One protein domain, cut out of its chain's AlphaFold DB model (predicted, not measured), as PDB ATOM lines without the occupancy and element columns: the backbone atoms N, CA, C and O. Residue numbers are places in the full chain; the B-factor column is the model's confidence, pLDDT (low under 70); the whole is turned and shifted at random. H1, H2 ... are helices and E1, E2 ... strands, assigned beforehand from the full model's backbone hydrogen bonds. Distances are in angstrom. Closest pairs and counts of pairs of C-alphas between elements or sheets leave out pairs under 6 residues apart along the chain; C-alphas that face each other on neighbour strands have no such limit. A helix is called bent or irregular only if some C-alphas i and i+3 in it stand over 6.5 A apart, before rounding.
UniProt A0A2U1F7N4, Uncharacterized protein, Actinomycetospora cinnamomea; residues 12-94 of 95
ATOM      1  N   THR A  12     139.007 135.403  77.933       85.31
ATOM      2  CA  THR A  12     139.269 134.471  79.035       85.31
ATOM      3  C   THR A  12     140.172 133.356  78.532       85.31
ATOM      4  O   THR A  12     139.905 132.781  77.478       85.31
ATOM      5  N   LEU A  13     141.254 133.084  79.256       75.56
ATOM      6  CA  LEU A  13     142.299 132.169  78.806       75.56
ATOM      7  C   LEU A  13     142.339 130.927  79.693       75.56
ATOM      8  O   LEU A  13     142.817 130.987  80.818       75.56
ATOM      9  N   GLU A  14     141.815 129.809  79.194       73.19
ATOM     10  CA  GLU A  14     141.886 128.513  79.895       73.19
ATOM     11  C   GLU A  14     143.071 127.671  79.398       73.19
ATOM     12  O   GLU A  14     143.634 126.879  80.148       73.19
ATOM     13  N   SER A  15     143.484 127.876  78.143       68.12
ATOM     14  CA  SER A  15     144.673 127.278  77.533       68.12
ATOM     15  C   SER A  15     145.148 128.110  76.333       68.12
ATOM     16  O   SER A  15     144.438 128.999  75.850       68.12
ATOM     17  N   ILE A  16     146.350 127.816  75.826       66.81
ATOM     18  CA  ILE A  16     146.898 128.472  74.628       66.81
ATOM     19  C   ILE A  16     146.062 128.202  73.366       66.81
ATOM     20  O   ILE A  16     145.989 129.059  72.482       66.81
ATOM     21  N   ASP A  17     145.382 127.055  73.314       68.62
ATOM     22  CA  ASP A  17     144.570 126.625  72.172       68.62
ATOM     23  C   ASP A  17     143.364 127.556  71.958       68.62
ATOM     24  O   ASP A  17     143.036 127.900  70.824       68.62
ATOM     25  N   ILE A  18     142.784 128.099  73.040       68.00
ATOM     26  CA  ILE A  18     141.669 129.064  72.972       68.00
ATOM     27  C   ILE A  18     142.062 130.343  72.227       68.00
ATOM     28  O   ILE A  18     141.252 130.924  71.496       68.00
ATOM     29  N   ILE A  19     143.309 130.793  72.388       66.19
ATOM     30  CA  ILE A  19     143.799 131.995  71.706       66.19
ATOM     31  C   ILE A  19     143.901 131.750  70.196       66.19
ATOM     32  O   ILE A  19     143.680 132.665  69.402       66.19
ATOM     33  N   ALA A  20     144.274 130.533  69.797       63.34
ATOM     34  CA  ALA A  20     144.489 130.174  68.402       63.34
ATOM     35  C   ALA A  20     143.181 129.853  67.661       63.34
ATOM     36  O   ALA A  20     143.075 130.159  66.473       63.34
ATOM     37  N   GLU A  21     142.201 129.257  68.345       64.19
ATOM     38  CA  GLU A  21     141.038 128.647  67.692       64.19
ATOM     39  C   GLU A  21     139.742 129.463  67.799       64.19
ATOM     40  O   GLU A  21     138.940 129.432  66.864       64.19
ATOM     41  N   GLU A  22     139.516 130.224  68.879       59.72
ATOM     42  CA  GLU A  22     138.145 130.662  69.202       59.72
ATOM     43  C   GLU A  22     137.918 132.175  69.299       59.72
ATOM     44  O   GLU A  22     136.778 132.633  69.160       59.72
ATOM     45  N   ARG A  23     138.955 132.982  69.552       65.19
ATOM     46  CA  ARG A  23     138.769 134.411  69.853       65.19
ATOM     47  C   ARG A  23     139.789 135.299  69.166       65.19
ATOM     48  O   ARG A  23     140.995 135.210  69.378       65.19
ATOM     49  N   LEU A  24     139.270 136.236  68.384       77.44
ATOM     50  CA  LEU A  24     140.073 137.238  67.707       77.44
ATOM     51  C   LEU A  24     140.368 138.362  68.696       77.44
ATOM     52  O   LEU A  24     139.456 139.015  69.182       77.44
ATOM     53  N   VAL A  25     141.637 138.603  68.999       87.25
ATOM     54  CA  VAL A  25     142.069 139.783  69.757       87.25
ATOM     55  C   VAL A  25     143.043 140.601  68.927       87.25
ATOM     56  O   VAL A  25     143.639 140.108  67.967       87.25
ATOM     57  N   LEU A  26     143.238 141.860  69.316       90.50
ATOM     58  CA  LEU A  26     144.232 142.735  68.710       90.50
ATOM     59  C   LEU A  26     145.576 141.993  68.539       90.50
ATOM     60  O   LEU A  26     146.123 141.518  69.538       90.50
ATOM     61  N   PRO A  27     146.183 141.958  67.333       89.19
ATOM     62  CA  PRO A  27     147.386 141.158  67.078       89.19
ATOM     63  C   PRO A  27     148.558 141.451  68.024       89.19
ATOM     64  O   PRO A  27     149.344 140.567  68.359       89.19
ATOM     65  N   LYS A  28     148.682 142.700  68.492       91.12
ATOM     66  CA  LYS A  28     149.723 143.076  69.456       91.12
ATOM     67  C   LYS A  28     149.435 142.558  70.869       91.12
ATOM     68  O   LYS A  28     150.390 142.232  71.564       91.12
ATOM     69  N   LEU A  29     148.164 142.441  71.270       91.62
ATOM     70  CA  LEU A  29     147.772 141.766  72.511       91.62
ATOM     71  C   LEU A  29     147.988 140.254  72.391       91.62
ATOM     72  O   LEU A  29     148.645 139.687  73.256       91.62
ATOM     73  N   PHE A  30     147.547 139.639  71.286       89.75
ATOM     74  CA  PHE A  30     147.783 138.219  70.993       89.75
ATOM     75  C   PHE A  30     149.255 137.849  71.172       89.75
ATOM     76  O   PHE A  30     149.589 136.944  71.929       89.75
ATOM     77  N   ARG A  31     150.155 138.602  70.523       90.00
ATOM     78  CA  ARG A  31     151.593 138.329  70.594       90.00
ATOM     79  C   ARG A  31     152.114 138.371  72.029       90.00
ATOM     80  O   ARG A  31     152.921 137.535  72.392       90.00
ATOM     81  N   ARG A  32     151.642 139.316  72.848       91.94
ATOM     82  CA  ARG A  32     152.074 139.423  74.248       91.94
ATOM     83  C   ARG A  32     151.530 138.317  75.133       91.94
ATOM     84  O   ARG A  32     152.236 137.889  76.033       91.94
ATOM     85  N   LEU A  33     150.325 137.835  74.858       90.25
ATOM     86  CA  LEU A  33     149.783 136.662  75.534       90.25
ATOM     87  C   LEU A  33     150.569 135.401  75.172       90.25
ATOM     88  O   LEU A  33     150.969 134.667  76.065       90.25
ATOM     89  N   ALA A  34     150.863 135.196  73.887       87.75
ATOM     90  CA  ALA A  34     151.693 134.081  73.444       87.75
ATOM     91  C   ALA A  34     153.105 134.132  74.059       87.75
ATOM     92  O   ALA A  34     153.585 133.121  74.563       87.75
ATOM     93  N   ASP A  35     153.738 135.313  74.075       89.94
ATOM     94  CA  ASP A  35     155.047 135.515  74.710       89.94
ATOM     95  C   ASP A  35     154.997 135.183  76.212       89.94
ATOM     96  O   ASP A  35     155.880 134.497  76.722       89.94
ATOM     97  N   TYR A  36     153.962 135.652  76.917       91.50
ATOM     98  CA  TYR A  36     153.776 135.413  78.347       91.50
ATOM     99  C   TYR A  36     153.602 133.926  78.668       91.50
ATOM    100  O   TYR A  36     154.287 133.399  79.538       91.50
ATOM    101  N   LEU A  37     152.738 133.229  77.931       88.12
ATOM    102  CA  LEU A  37     152.518 131.798  78.133       88.12
ATOM    103  C   LEU A  37     153.777 130.985  77.846       88.12
ATOM    104  O   LEU A  37     154.090 130.064  78.591       88.12
ATOM    105  N   ALA A  38     154.535 131.351  76.811       88.56
ATOM    106  CA  ALA A  38     155.784 130.672  76.489       88.56
ATOM    107  C   ALA A  38     156.825 130.783  77.617       88.56
ATOM    108  O   ALA A  38     157.580 129.837  77.838       88.56
ATOM    109  N   VAL A  39     156.875 131.909  78.341       89.44
ATOM    110  CA  VAL A  39     157.783 132.073  79.492       89.44
ATOM    111  C   VAL A  39     157.224 131.501  80.796       89.44
ATOM    112  O   VAL A  39     158.001 131.267  81.719       89.44
ATOM    113  N   ASN A  40     155.912 131.259  80.869       87.38
ATOM    114  CA  ASN A  40     155.217 130.702  82.032       87.38
ATOM    115  C   ASN A  40     154.931 129.190  81.896       87.38
ATOM    116  O   ASN A  40     154.000 128.687  82.508       87.38
ATOM    117  N   ASP A  41     155.684 128.468  81.055       85.75
ATOM    118  CA  ASP A  41     155.513 127.022  80.785       85.75
ATOM    119  C   ASP A  41     154.080 126.620  80.366       85.75
ATOM    120  O   ASP A  41     153.588 125.533  80.658       85.75
ATOM    121  N   GLY A  42     153.381 127.531  79.683       82.94
ATOM    122  CA  GLY A  42     151.997 127.351  79.247       82.94
ATOM    123  C   GLY A  42     150.936 127.568  80.330       82.94
ATOM    124  O   GLY A  42     149.754 127.439  80.016       82.94
ATOM    125  N   ASP A  43     151.315 127.920  81.564       85.25
ATOM    126  CA  ASP A  43     150.367 128.204  82.643       85.25
ATOM    127  C   ASP A  43     149.559 129.477  82.324       85.25
ATOM    128  O   ASP A  43     150.150 130.555  82.140       85.25
ATOM    129  N   PRO A  44     148.217 129.372  82.230       81.75
ATOM    130  CA  PRO A  44     147.367 130.488  81.864       81.75
ATOM    131  C   PRO A  44     147.285 131.588  82.925       81.75
ATOM    132  O   PRO A  44     146.801 132.658  82.570       81.75
ATOM    133  N   ASP A  45     147.742 131.404  84.169       88.69
ATOM    134  CA  ASP A  45     147.540 132.382  85.251       88.69
ATOM    135  C   ASP A  45     147.971 133.815  84.871       88.69
ATOM    136  O   ASP A  45     149.145 134.113  84.643       88.69
ATOM    137  N   PHE A  46     147.007 134.742  84.841       89.94
ATOM    138  CA  PHE A  46     147.229 136.151  84.510       89.94
ATOM    139  C   PHE A  46     147.679 137.026  85.680       89.94
ATOM    140  O   PHE A  46     147.958 138.210  85.465       89.94
ATOM    141  N   SER A  47     147.811 136.481  86.890       89.50
ATOM    142  CA  SER A  47     148.314 137.227  88.050       89.50
ATOM    143  C   SER A  47     149.670 137.904  87.772       89.50
ATOM    144  O   SER A  47     149.913 139.026  88.225       89.50
ATOM    145  N   GLY A  48     150.519 137.280  86.946       91.50
ATOM    146  CA  GLY A  48     151.816 137.801  86.503       91.50
ATOM    147  C   GLY A  48     151.808 138.597  85.189       91.50
ATOM    148  O   GLY A  48     152.847 139.139  84.799       91.50
ATOM    149  N   PHE A  49     150.668 138.717  84.501       93.25
ATOM    150  CA  PHE A  49     150.634 139.252  83.136       93.25
ATOM    151  C   PHE A  49     150.904 140.763  83.060       93.25
ATOM    152  O   PHE A  49     151.714 141.206  82.243       93.25
ATOM    153  N   LEU A  50     150.276 141.582  83.914       94.56
ATOM    154  CA  LEU A  50     150.540 143.031  83.930       94.56
ATOM    155  C   LEU A  50     151.996 143.359  84.323       94.56
ATOM    156  O   LEU A  50     152.632 144.108  83.578       94.56
ATOM    157  N   PRO A  51     152.582 142.750  85.376       93.88
ATOM    158  CA  PRO A  51     154.013 142.888  85.657       93.88
ATOM    159  C   PRO A  51     154.917 142.493  84.478       93.88
ATOM    160  O   PRO A  51     155.901 143.174  84.184       93.88
ATOM    161  N   HIS A  52     154.580 141.426  83.745       93.19
ATOM    162  CA  HIS A  52     155.316 141.041  82.537       93.19
ATOM    163  C   HIS A  52     155.259 142.137  81.453       93.19
ATOM    164  O   HIS A  52     156.265 142.428  80.788       93.19
ATOM    165  N   MET A  53     154.100 142.780  81.296       94.88
ATOM    166  CA  MET A  53     153.860 143.843  80.319       94.88
ATOM    167  C   MET A  53     154.612 145.143  80.618       94.88
ATOM    168  O   MET A  53     154.914 145.875  79.674       94.88
ATOM    169  N   ASP A  54     154.982 145.411  81.868       92.38
ATOM    170  CA  ASP A  54     155.806 146.577  82.211       92.38
ATOM    171  C   ASP A  54     157.198 146.509  81.571       92.38
ATOM    172  O   ASP A  54     157.777 147.532  81.202       92.38
ATOM    173  N   THR A  55     157.709 145.293  81.368       90.94
ATOM    174  CA  THR A  55     159.027 145.066  80.764       90.94
ATOM    175  C   THR A  55     158.928 144.782  79.263       90.94
ATOM    176  O   THR A  55     159.733 145.279  78.478       90.94
ATOM    177  N   HIS A  56     157.918 144.020  78.832       90.69
ATOM    178  CA  HIS A  56     157.847 143.496  77.462       90.69
ATOM    179  C   HIS A  56     156.747 144.140  76.611       90.69
ATOM    180  O   HIS A  56     156.775 144.053  75.383       90.69
ATOM    181  N   GLY A  57     155.783 144.834  77.214       89.69
ATOM    182  CA  GLY A  57     154.588 145.338  76.530       89.69
ATOM    183  C   GLY A  57     154.862 146.433  75.498       89.69
ATOM    184  O   GLY A  57     154.111 146.579  74.528       89.69
ATOM    185  N   GLY A  58     155.969 147.161  75.652       93.69
ATOM    186  CA  GLY A  58     156.298 148.322  74.830       93.69
ATOM    187  C   GLY A  58     155.436 149.541  75.168       93.69
ATOM    188  O   GLY A  58     154.681 149.557  76.142       93.69
ATOM    189  N   ARG A  59     155.564 150.597  74.359       95.88
ATOM    190  CA  ARG A  59     154.918 151.894  74.603       95.88
ATOM    191  C   ARG A  59     153.809 152.184  73.594       95.88
ATOM    192  O   ARG A  59     153.867 151.756  72.438       95.88
ATOM    193  N   VAL A  60     152.814 152.942  74.039       96.69
ATOM    194  CA  VAL A  60     151.702 153.442  73.223       96.69
ATOM    195  C   VAL A  60     151.475 154.925  73.487       96.69
ATOM    196  O   VAL A  60     151.712 155.403  74.597       96.69
ATOM    197  N   ILE A  61     151.002 155.647  72.477       97.69
ATOM    198  CA  ILE A  61     150.433 156.987  72.633       97.69
ATOM    199  C   ILE A  61     148.917 156.841  72.638       97.69
ATOM    200  O   ILE A  61     148.361 156.212  71.736       97.69
ATOM    201  N   ARG A  62     148.257 157.429  73.633       96.31
ATOM    202  CA  ARG A  62     146.799 157.554  73.644       96.31
ATOM    203  C   ARG A  62     146.390 158.802  72.867       96.31
ATOM    204  O   ARG A  62     146.904 159.884  73.146       96.31
ATOM    205  N   THR A  63     145.487 158.680  71.900       94.62
ATOM    206  CA  THR A  63     145.100 159.812  71.038       94.62
ATOM    207  C   THR A  63     144.215 160.833  71.749       94.62
ATOM    208  O   THR A  63     144.228 162.002  71.381       94.62
ATOM    209  N   ASP A  64     143.468 160.409  72.769       90.94
ATOM    210  CA  ASP A  64     142.569 161.256  73.565       90.94
ATOM    211  C   ASP A  64     143.316 162.319  74.392       90.94
ATOM    212  O   ASP A  64     142.843 163.436  74.579       90.94
ATOM    213  N   THR A  65     144.504 161.964  74.876       94.56
ATOM    214  CA  THR A  65     145.286 162.729  75.856       94.56
ATOM    215  C   THR A  65     146.676 163.091  75.347       94.56
ATOM    216  O   THR A  65     147.388 163.852  75.997       94.56
ATOM    217  N   SER A  66     147.095 162.534  74.206       94.50
ATOM    218  CA  SER A  66     148.472 162.597  73.691       94.50
ATOM    219  C   SER A  66     149.531 162.063  74.672       94.50
ATOM    220  O   SER A  66     150.725 162.314  74.512       94.50
ATOM    221  N   ALA A  67     149.112 161.308  75.692       96.19
ATOM    222  CA  ALA A  67     150.004 160.763  76.702       96.19
ATOM    223  C   ALA A  67     150.728 159.513  76.183       96.19
ATOM    224  O   ALA A  67     150.110 158.624  75.592       96.19
ATOM    225  N   VAL A  68     152.031 159.410  76.466       97.25
ATOM    226  CA  VAL A  68     152.827 158.207  76.180       97.25
ATOM    227  C   VAL A  68     152.845 157.302  77.408       97.25
ATOM    228  O   VAL A  68     153.433 157.644  78.432       97.25
ATOM    229  N   THR A  69     152.291 156.101  77.300       96.31
ATOM    230  CA  THR A  69     152.188 155.138  78.409       96.31
ATOM    231  C   THR A  69     152.680 153.746  78.001       96.31
ATOM    232  O   THR A  69     153.059 153.532  76.846       96.31
ATOM    233  N   GLY A  70     152.791 152.820  78.953       96.00
ATOM    234  CA  GLY A  70     153.055 151.407  78.671       96.00
ATOM    235  C   GLY A  70     151.818 150.739  78.074       96.00
ATOM    236  O   GLY A  70     150.699 151.107  78.423       96.00
ATOM    237  N   PHE A  71     151.993 149.760  77.186       96.19
ATOM    238  CA  PHE A  71     150.845 149.033  76.635       96.19
ATOM    239  C   PHE A  71     150.058 148.299  77.736       96.19
ATOM    240  O   PHE A  71     148.836 148.274  77.677       96.19
ATOM    241  N   GLY A  72     150.728 147.806  78.787       95.75
ATOM    242  CA  GLY A  72     150.062 147.225  79.961       95.75
ATOM    243  C   GLY A  72     149.070 148.175  80.648       95.75
ATOM    244  O   GLY A  72     148.017 147.738  81.094       95.75
ATOM    245  N   ASN A  73     149.326 149.489  80.624       95.75
ATOM    246  CA  ASN A  73     148.470 150.495  81.268       95.75
ATOM    247  C   ASN A  73     147.159 150.779  80.522       95.75
ATOM    248  O   ASN A  73     146.332 151.547  81.010       95.75
ATOM    249  N   VAL A  74     146.984 150.229  79.319       95.75
ATOM    250  CA  VAL A  74     145.713 150.290  78.577       95.75
ATOM    251  C   VAL A  74     145.018 148.928  78.530       95.75
ATOM    252  O   VAL A  74     144.077 148.739  77.757       95.75
ATOM    253  N   LEU A  75     145.474 147.988  79.361       95.88
ATOM    254  CA  LEU A  75     144.843 146.697  79.576       95.88
ATOM    255  C   LEU A  75     144.133 146.678  80.925       95.88
ATOM    256  O   LEU A  75     144.515 147.359  81.874       95.88
ATOM    257  N   HIS A  76     143.099 145.856  81.001       95.38
ATOM    258  CA  HIS A  76     142.443 145.491  82.239       95.38
ATOM    259  C   HIS A  76     142.432 143.976  82.351       95.38
ATOM    260  O   HIS A  76     142.010 143.296  81.414       95.38
ATOM    261  N   VAL A  77     142.907 143.484  83.491       94.12
ATOM    262  CA  VAL A  77     142.895 142.069  83.856       94.12
ATOM    263  C   VAL A  77     141.924 141.900  85.017       94.12
ATOM    264  O   VAL A  77     142.061 142.580  86.033       94.12
ATOM    265  N   ASP A  78     140.951 141.012  84.842       91.56
ATOM    266  CA  ASP A  78     139.977 140.612  85.857       91.56
ATOM    267  C   ASP A  78     139.983 139.085  85.963       91.56
ATOM    268  O   ASP A  78     139.488 138.376  85.080       91.56
ATOM    269  N   GLY A  79     140.650 138.581  87.005       90.00
ATOM    270  CA  GLY A  79     140.981 137.165  87.138       90.00
ATOM    271  C   GLY A  79     141.709 136.656  85.894       90.00
ATOM    272  O   GLY A  79     142.800 137.114  85.570       90.00
ATOM    273  N   GLN A  80     141.059 135.742  85.176       88.69
ATOM    274  CA  GLN A  80     141.605 135.094  83.985       88.69
ATOM    275  C   GLN A  80     141.210 135.777  82.665       88.69
ATOM    276  O   GLN A  80     141.421 135.233  81.582       88.69
ATOM    277  N   THR A  81     140.600 136.962  82.742       90.38
ATOM    278  CA  THR A  81     140.109 137.701  81.577       90.38
ATOM    279  C   THR A  81     140.927 138.960  81.345       90.38
ATOM    280  O   THR A  81     141.117 139.754  82.262       90.38
ATOM    281  N   VAL A  82     141.359 139.188  80.104       92.50
ATOM    282  CA  VAL A  82     142.090 140.397  79.700       92.50
ATOM    283  C   VAL A  82     141.369 141.139  78.579       92.50
ATOM    284  O   VAL A  82     140.883 140.527  77.631       92.50
ATOM    285  N   LYS A  83     141.318 142.470  78.659       93.44
ATOM    286  CA  LYS A  83     140.750 143.347  77.620       93.44
ATOM    287  C   LYS A  83     141.496 144.667  77.505       93.44
ATOM    288  O   LYS A  83     142.193 145.068  78.435       93.44
ATOM    289  N   LEU A  84     141.304 145.378  76.398       95.19
ATOM    290  CA  LEU A  84     141.677 146.787  76.295       95.19
ATOM    291  C   LEU A  84     140.634 147.669  76.993       95.19
ATOM    292  O   LEU A  84     139.436 147.399  76.934       95.19
ATOM    293  N   VAL A  85     141.096 148.760  77.604       95.00
ATOM    294  CA  VAL A  85     140.218 149.796  78.186       95.00
ATOM    295  C   VAL A  85     139.938 150.962  77.233       95.00
ATOM    296  O   VAL A  85     139.110 151.813  77.541       95.00
ATOM    297  N   LEU A  86     140.617 151.001  76.083       94.12
ATOM    298  CA  LEU A  86     140.466 152.000  75.017       94.12
ATOM    299  C   LEU A  86     140.303 151.298  73.668       94.12
ATOM    300  O   LEU A  86     140.836 150.201  73.477       94.12
ATOM    301  N   ASN A  87     139.622 151.927  72.708       92.94
ATOM    302  CA  ASN A  87     139.521 151.354  71.368       92.94
ATOM    303  C   ASN A  87     140.912 151.270  70.723       92.94
ATOM    304  O   ASN A  87     141.720 152.187  70.880       92.94
ATOM    305  N   PRO A  88     141.196 150.239  69.908       92.50
ATOM    306  CA  PRO A  88     142.454 150.161  69.167       92.50
ATOM    307  C   PRO A  88     142.740 151.393  68.302       92.50
ATOM    308  O   PRO A  88     143.895 151.772  68.144       92.50
ATOM    309  N   SER A  89     141.697 152.040  67.772       92.62
ATOM    310  CA  SER A  89     141.810 153.286  67.004       92.62
ATOM    311  C   SER A  89     142.295 154.481  67.830       92.62
ATOM    312  O   SER A  89     142.719 155.475  67.254       92.62
ATOM    313  N   GLU A  90     142.237 154.391  69.159       95.12
ATOM    314  CA  GLU A  90     142.692 155.427  70.094       95.12
ATOM    315  C   GLU A  90     144.146 155.216  70.547       95.12
ATOM    316  O   GLU A  90     144.655 155.939  71.408       95.12
ATOM    317  N   LEU A  91     144.830 154.213  69.985       96.12
ATOM    318  CA  LEU A  91     146.174 153.811  70.376       96.12
ATOM    319  C   LEU A  91     147.131 153.876  69.186       96.12
ATOM    320  O   LEU A  91     146.944 153.211  68.168       96.12
ATOM    321  N   ILE A  92     148.227 154.614  69.349       96.25
ATOM    322  CA  ILE A  92     149.358 154.584  68.421       96.25
ATOM    323  C   ILE A  92     150.473 153.765  69.057       96.25
ATOM    324  O   ILE A  92     151.029 154.125  70.094       96.25
ATOM    325  N   PHE A  93     150.815 152.650  68.425       94.12
ATOM    326  CA  PHE A  93     151.848 151.746  68.907       94.12
ATOM    327  C   PHE A  93     153.241 152.223  68.509       94.12
ATOM    328  O   PHE A  93     153.543 152.352  67.324       94.12
ATOM    329  N   LEU A  94     154.109 152.408  69.502       92.81
ATOM    330  CA  LEU A  94     155.513 152.729  69.269       92.81
ATOM    331  C   LEU A  94     156.313 151.445  68.993       92.81
ATOM    332  O   LEU A  94     155.912 150.348  69.421       92.81
TER     333      LEU A  94
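AT A GLANCE: This is residues 12 to 94 of the 95 residues of an uncharacterized protein of Actinomycetospora cinnamomea (UniProt A0A2U1F7N4). A small sheet of three strands, E2, E1 and E5, makes one end of the domain and the short helix H1 makes the other; between them lie H2, H3 and the two-stranded hairpin E3 and E4, with the one-turn helix H4 packed on the three-stranded sheet. The 83 printed residues hold named elements in the order H1 H2 H3 E1 E2 H4 E3 E4 E5, a mixed class of four helices and five strands. Both sheets, E2 E1 E5 and E3 E4, are antiparallel. The whole is compact, with a radius of gyration of the C-alphas of 12.6 A and spans of 36 by 25 by 21 A.

HOW THE PARTS SIT: In the larger sheet the inner strand E1, residues 59 to 62, is antiparallel to both edge strands, E2, residues 68 to 70, and E5, residues 91 to 93. E1 and E2 form a hairpin, with N 60 and O 69 at 2.9 A; between E1 and E5, N 61 and O 92 are at 2.8 A. H4, residues 71 to 74, is on this sheet at a height of 8.1 A, only just over E1, on which 3 of its C-alphas fall. H3, residues 46 to 56, touches H4, the closest C-alphas being those of Met 53 and Gly 72 at 5.1 A; with its residues 53 to 56 it only grazes the larger sheet. E3, residues 75 to 78, and E4, residues 81 to 84, form a second antiparallel hairpin, with N 76 and O 83 at 2.8 A. The closest C-alphas of H3 and E3, those of Phe 46 and Val 77, are 7.4 A apart. H2, residues 27 to 39, touches H3 with residues 32 to 36 alone, closest at the C-alphas of Tyr 36 and Phe 49, 6.9 A; their tilt of 72 degrees is only just about perpendicular. H1, residues 16 to 21, and H2 form a helical hairpin; they only just touch, with 3 pairs of C-alphas within 8 A, the closest being Ile 16 and Leu 37 at 7.4 A. Every O i to N i+4 pair is within hydrogen-bond range in H2, against 1 of 2 in H1 and 4 of 7 in H3; H4 is too short for one.

IN THESE COORDINATES: H1 begins at C-alpha 16, (146.898, 128.472, 74.628). H2 is 18.6 A long and H3 14.7 A; H3 is irregular, C-alphas 47 and 50 being 7.5 A apart. E1 measures 9.9 A, E3 10.0 A and E4 10.6 A. E5 ends at C-alpha 93, (151.848, 151.746, 68.907).

THE WHOLE: The C-alphas of Asp 41 and Thr 65 are the two farthest apart, 37.5 A. The printed part has no cut, and no link is long. Residues 15 to 23 have pLDDT under 70; the mean of the printed part is 88.6.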